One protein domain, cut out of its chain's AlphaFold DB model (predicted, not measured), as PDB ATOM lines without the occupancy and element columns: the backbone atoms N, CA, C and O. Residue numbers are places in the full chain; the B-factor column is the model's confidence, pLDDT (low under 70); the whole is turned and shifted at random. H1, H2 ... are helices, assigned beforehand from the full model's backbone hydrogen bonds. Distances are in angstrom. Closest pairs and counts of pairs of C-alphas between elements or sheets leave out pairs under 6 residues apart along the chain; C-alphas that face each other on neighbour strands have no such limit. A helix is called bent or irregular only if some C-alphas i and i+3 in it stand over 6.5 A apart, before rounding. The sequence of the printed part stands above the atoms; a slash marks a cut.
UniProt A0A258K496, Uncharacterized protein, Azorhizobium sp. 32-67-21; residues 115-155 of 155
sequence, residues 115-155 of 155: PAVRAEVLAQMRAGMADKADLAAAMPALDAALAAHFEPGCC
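AT A GLANCE: This is residues 115 to 155 of the 155 residues of an uncharacterized protein of Azorhizobium sp. 32-67-21 (UniProt A0A258K496). Two helices, H2 and H1, meet near their ends at a corner and make an open L, with the short tail of residues 151 to 155 running on from the far end of H2. The space between the two arms is empty, and residues 115 to 155 stand free along their whole run. The printed part has 41 residues with two named helices, H1 then H2, and no named strand; its class is all helix. It is extended, with a radius of gyration of the C-alphas of 16.3 A, and its C-alphas span 53 by 23 by 7 A.

HOW THE PARTS SIT: Look first at the longest helix, H2, residues 133 to 150, which has a kink of 35 degrees near residue 141. It is irregular, but only just: C-alphas 137 and 140 are 7.0 A apart, and its line is a rough one. Before it stands H1, residues 115 to 130, joined to it by a tight link of 2 residues. The two helices are close but not clearly touching, with 1 pair of C-alphas within 8 A; find it at Met 129 and Ala 136, the closest C-alphas of the two, 7.2 A apart. Their lines are about perpendicular, at 83 degrees, and their centres are 23.9 A apart. In H1 every O i to N i+4 pair is within hydrogen-bond range; in H2 12 of 14 are.

IN THESE COORDINATES: Find C-alpha 133 at (-21.299, 10.034, 20.436); from there H2 runs 26.0 A to C-alpha 150 at (-9.203, 29.276, 7.849). Then go back to C-alpha 115 at (-15.752, -9.445, 2.729), where H1 begins; it measures 22.7 A to C-alpha 130.

THE WHOLE: The two C-alphas farthest apart are those of Ala 116 and Cys 155, at 53.0 A. The printed part has no cut, and it ends at the chain's last residue, 155. The mean pLDDT of the printed part is 88.7; look to residues 152 to 155 for the values under 70.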
ATOM      1  N   PRO A 115     -14.423  -9.754   2.200       95.06
ATOM      2  CA  PRO A 115     -15.752  -9.445   2.729       95.06
ATOM      3  C   PRO A 115     -15.862  -9.559   4.254       95.06
ATOM      4  O   PRO A 115     -16.413  -8.651   4.883       95.06
ATOM      5  N   ALA A 116     -15.331 -10.626   4.859       97.19
ATOM      6  CA  ALA A 116     -15.380 -10.810   6.308       97.19
ATOM      7  C   ALA A 116     -14.552  -9.751   7.050       97.19
ATOM      8  O   ALA A 116     -15.057  -9.124   7.981       97.19
ATOM      9  N   VAL A 117     -13.325  -9.480   6.587       96.94
ATOM     10  CA  VAL A 117     -12.456  -8.434   7.156       96.94
ATOM     11  C   VAL A 117     -13.124  -7.062   7.056       96.94
ATOM     12  O   VAL A 117     -13.145  -6.301   8.023       96.94
ATOM     13  N   ARG A 118     -13.743  -6.745   5.912       96.25
ATOM     14  CA  ARG A 118     -14.491  -5.493   5.740       96.25
ATOM     15  C   ARG A 118     -15.657  -5.395   6.723       96.25
ATOM     16  O   ARG A 118     -15.880  -4.328   7.295       96.25
ATOM     17  N   ALA A 119     -16.410  -6.478   6.913       97.94
ATOM     18  CA  ALA A 119     -17.522  -6.505   7.859       97.94
ATOM     19  C   ALA A 119     -17.044  -6.286   9.303       97.94
ATOM     20  O   ALA A 119     -17.672  -5.524  10.040       97.94
ATOM     21  N   GLU A 120     -15.917  -6.892   9.681       97.94
ATOM     22  CA  GLU A 120     -15.299  -6.721  10.995       97.94
ATOM     23  C   GLU A 120     -14.866  -5.269  11.237       97.94
ATOM     24  O   GLU A 120     -15.282  -4.666  12.228       97.94
ATOM     25  N   VAL A 121     -14.107  -4.673  10.308       97.06
ATOM     26  CA  VAL A 121     -13.656  -3.274  10.413       97.06
ATOM     27  C   VAL A 121     -14.852  -2.330  10.543       97.06
ATOM     28  O   VAL A 121     -14.880  -1.475  11.428       97.06
ATOM     29  N   LEU A 122     -15.891  -2.513   9.722       97.00
ATOM     30  CA  LEU A 122     -17.098  -1.687   9.796       97.00
ATOM     31  C   LEU A 122     -17.845  -1.855  11.125       97.00
ATOM     32  O   LEU A 122     -18.382  -0.876  11.645       97.00
ATOM     33  N   ALA A 123     -17.897  -3.064  11.687       96.75
ATOM     34  CA  ALA A 123     -18.508  -3.299  12.992       96.75
ATOM     35  C   ALA A 123     -17.736  -2.582  14.111       96.75
ATOM     36  O   ALA A 123     -18.348  -1.891  14.928       96.75
ATOM     37  N   GLN A 124     -16.403  -2.675  14.103       95.75
ATOM     38  CA  GLN A 124     -15.537  -1.992  15.068       95.75
ATOM     39  C   GLN A 124     -15.653  -0.467  14.962       95.75
ATOM     40  O   GLN A 124     -15.797   0.209  15.981       95.75
ATOM     41  N   MET A 125     -15.662   0.085  13.743       93.00
ATOM     42  CA  MET A 125     -15.848   1.523  13.523       93.00
ATOM     43  C   MET A 125     -17.202   2.003  14.052       93.00
ATOM     44  O   MET A 125     -17.259   3.003  14.764       93.00
ATOM     45  N   ARG A 126     -18.292   1.278  13.764       92.19
ATOM     46  CA  ARG A 126     -19.640   1.628  14.248       92.19
ATOM     47  C   ARG A 126     -19.732   1.599  15.769       92.19
ATOM     48  O   ARG A 126     -20.292   2.526  16.349       92.19
ATOM     49  N   ALA A 127     -19.164   0.577  16.406       91.31
ATOM     50  CA  ALA A 127     -19.103   0.499  17.862       91.31
ATOM     51  C   ALA A 127     -18.303   1.678  18.444       91.31
ATOM     52  O   ALA A 127     -18.797   2.407  19.298       91.31
ATOM     53  N   GLY A 128     -17.116   1.948  17.894       90.06
ATOM     54  CA  GLY A 128     -16.267   3.048  18.349       90.06
ATOM     55  C   GLY A 128     -16.853   4.444  18.110       90.06
ATOM     56  O   GLY A 128     -16.499   5.369  18.842       90.06
ATOM     57  N   MET A 129     -17.724   4.613  17.109       87.19
ATOM     58  CA  MET A 129     -18.499   5.842  16.900       87.19
ATOM     59  C   MET A 129     -19.605   5.996  17.943       87.19
ATOM     60  O   MET A 129     -19.802   7.100  18.442       87.19
ATOM     61  N   ALA A 130     -20.299   4.908  18.294       84.06
ATOM     62  CA  ALA A 130     -21.316   4.932  19.342       84.06
ATOM     63  C   ALA A 130     -20.711   5.341  20.697       84.06
ATOM     64  O   ALA A 130     -21.260   6.205  21.375       84.06
ATOM     65  N   ASP A 131     -19.528   4.818  21.032       87.75
ATOM     66  CA  ASP A 131     -18.804   5.170  22.263       87.75
ATOM     67  C   ASP A 131     -18.311   6.627  22.288       87.75
ATOM     68  O   ASP A 131     -18.017   7.177  23.348       87.75
ATOM     69  N   LYS A 132     -18.208   7.268  21.119       88.12
ATOM     70  CA  LYS A 132     -17.753   8.656  20.953       88.12
ATOM     71  C   LYS A 132     -18.881   9.582  20.501       88.12
ATOM     72  O   LYS A 132     -18.611  10.586  19.840       88.12
ATOM     73  N   ALA A 133     -20.127   9.267  20.853       86.75
ATOM     74  CA  ALA A 133     -21.299  10.034  20.436       86.75
ATOM     75  C   ALA A 133     -21.174  11.538  20.742       86.75
ATOM     76  O   ALA A 133     -21.493  12.353  19.882       86.75
ATOM     77  N   ASP A 134     -20.630  11.909  21.905       90.25
ATOM     78  CA  ASP A 134     -20.431  13.316  22.283       90.25
ATOM     79  C   ASP A 134     -19.413  14.029  21.380       90.25
ATOM     80  O   ASP A 134     -19.638  15.159  20.945       90.25
ATOM     81  N   LEU A 135     -18.305  13.359  21.039       87.12
ATOM     82  CA  LEU A 135     -17.315  13.891  20.099       87.12
ATOM     83  C   LEU A 135     -17.907  14.010  18.690       87.12
ATOM     84  O   LEU A 135     -17.687  15.012  18.014       87.12
ATOM     85  N   ALA A 136     -18.673  13.009  18.253       85.31
ATOM     86  CA  ALA A 136     -19.355  13.037  16.965       85.31
ATOM     87  C   ALA A 136     -20.386  14.177  16.898       85.31
ATOM     88  O   ALA A 136     -20.463  14.872  15.889       85.31
ATOM     89  N   ALA A 137     -21.126  14.420  17.984       89.69
ATOM     90  CA  ALA A 137     -22.069  15.530  18.093       89.69
ATOM     91  C   ALA A 137     -21.374  16.902  18.095       89.69
ATOM     92  O   ALA A 137     -21.945  17.878  17.608       89.69
ATOM     93  N   ALA A 138     -20.141  16.981  18.604       92.44
ATOM     94  CA  ALA A 138     -19.333  18.197  18.585       92.44
ATOM     95  C   ALA A 138     -18.664  18.474  17.223       92.44
ATOM     96  O   ALA A 138     -18.288  19.618  16.962       92.44
ATOM     97  N   MET A 139     -18.530  17.465  16.351       91.38
ATOM     98  CA  MET A 139     -17.789  17.579  15.088       91.38
ATOM     99  C   MET A 139     -18.300  18.699  14.166       91.38
ATOM    100  O   MET A 139     -17.480  19.506  13.743       91.38
ATOM    101  N   PRO A 140     -19.617  18.874  13.928       94.56
ATOM    102  CA  PRO A 140     -20.096  19.954  13.061       94.56
ATOM    103  C   PRO A 140     -19.750  21.354  13.586       94.56
ATOM    104  O   PRO A 140     -19.490  22.269  12.808       94.56
ATOM    105  N   ALA A 141     -19.745  21.538  14.912       93.75
ATOM    106  CA  ALA A 141     -19.364  22.808  15.525       93.75
ATOM    107  C   ALA A 141     -17.853  23.057  15.408       93.75
ATOM    108  O   ALA A 141     -17.437  24.192  15.175       93.75
ATOM    109  N   LEU A 142     -17.042  22.003  15.539       92.06
ATOM    110  CA  LEU A 142     -15.603  22.066  15.300       92.06
ATOM    111  C   LEU A 142     -15.298  22.397  13.833       92.06
ATOM    112  O   LEU A 142     -14.508  23.303  13.583       92.06
ATOM    113  N   ASP A 143     -15.961  21.736  12.883       92.44
ATOM    114  CA  ASP A 143     -15.814  21.992  11.447       92.44
ATOM    115  C   ASP A 143     -16.168  23.443  11.105       92.44
ATOM    116  O   ASP A 143     -15.414  24.119  10.408       92.44
ATOM    117  N   ALA A 144     -17.271  23.963  11.653       92.56
ATOM    118  CA  ALA A 144     -17.664  25.360  11.467       92.56
ATOM    119  C   ALA A 144     -16.635  26.344  12.052       92.56
ATOM    120  O   ALA A 144     -16.341  27.371  11.440       92.56
ATOM    121  N   ALA A 145     -16.065  26.036  13.220       91.94
ATOM    122  CA  ALA A 145     -15.029  26.860  13.837       91.94
ATOM    123  C   ALA A 145     -13.717  26.832  13.036       91.94
ATOM    124  O   ALA A 145     -13.084  27.874  12.867       91.94
ATOM    125  N   LEU A 146     -13.324  25.663  12.518       91.38
ATOM    126  CA  LEU A 146     -12.166  25.512  11.638       91.38
ATOM    127  C   LEU A 146     -12.377  26.281  10.331       91.38
ATOM    128  O   LEU A 146     -11.501  27.047   9.939       91.38
ATOM    129  N   ALA A 147     -13.547  26.149   9.703       90.69
ATOM    130  CA  ALA A 147     -13.889  26.894   8.496       90.69
ATOM    131  C   ALA A 147     -13.796  28.409   8.730       90.69
ATOM    132  O   ALA A 147     -13.072  29.087   8.013       90.69
ATOM    133  N   ALA A 148     -14.414  28.933   9.793       89.88
ATOM    134  CA  ALA A 148     -14.350  30.359  10.123       89.88
ATOM    135  C   ALA A 148     -12.931  30.856  10.465       89.88
ATOM    136  O   ALA A 148     -12.636  32.038  10.309       89.88
ATOM    137  N   HIS A 149     -12.055  29.979  10.964       87.25
ATOM    138  CA  HIS A 149     -10.664  30.314  11.263       87.25
ATOM    139  C   HIS A 149      -9.779  30.351  10.009       87.25
ATOM    140  O   HIS A 149      -8.881  31.189   9.920       87.25
ATOM    141  N   PHE A 150     -10.013  29.437   9.060       85.44
ATOM    142  CA  PHE A 150      -9.203  29.276   7.849       85.44
ATOM    143  C   PHE A 150      -9.776  29.959   6.605       85.44
ATOM    144  O   PHE A 150      -9.046  30.110   5.628       85.44
ATOM    145  N   GLU A 151     -11.030  30.409   6.624       80.06
ATOM    146  CA  GLU A 151     -11.538  31.378   5.658       80.06
ATOM    147  C   GLU A 151     -11.047  32.774   6.069       80.06
ATOM    148  O   GLU A 151     -11.541  33.342   7.047       80.06
ATOM    149  N   PRO A 152     -10.059  33.364   5.366       63.88
ATOM    150  CA  PRO A 152      -9.694  34.742   5.632       63.88
ATOM    151  C   PRO A 152     -10.916  35.609   5.329       63.88
ATOM    152  O   PRO A 152     -11.488  35.527   4.239       63.88
ATOM    153  N   GLY A 153     -11.309  36.453   6.289       62.66
ATOM    154  CA  GLY A 153     -12.245  37.541   6.029       62.66
ATOM    155  C   GLY A 153     -11.788  38.268   4.769       62.66
ATOM    156  O   GLY A 153     -10.665  38.772   4.721       62.66
ATOM    157  N   CYS A 154     -12.618  38.202   3.730       62.72
ATOM    158  CA  CYS A 154     -12.302  38.687   2.395       62.72
ATOM    159  C   CYS A 154     -11.793  40.137   2.464       62.72
ATOM    160  O   CYS A 154     -12.401  40.980   3.132       62.72
ATOM    161  N   CYS A 155     -10.663  40.388   1.803       59.50
ATOM    162  CA  CYS A 155     -10.202  41.716   1.419       59.50
ATOM    163  C   CYS A 155     -11.003  42.261   0.232       59.50
ATOM    164  O   CYS A 155     -11.499  41.451  -0.584       59.50
TER     165      CYS A 155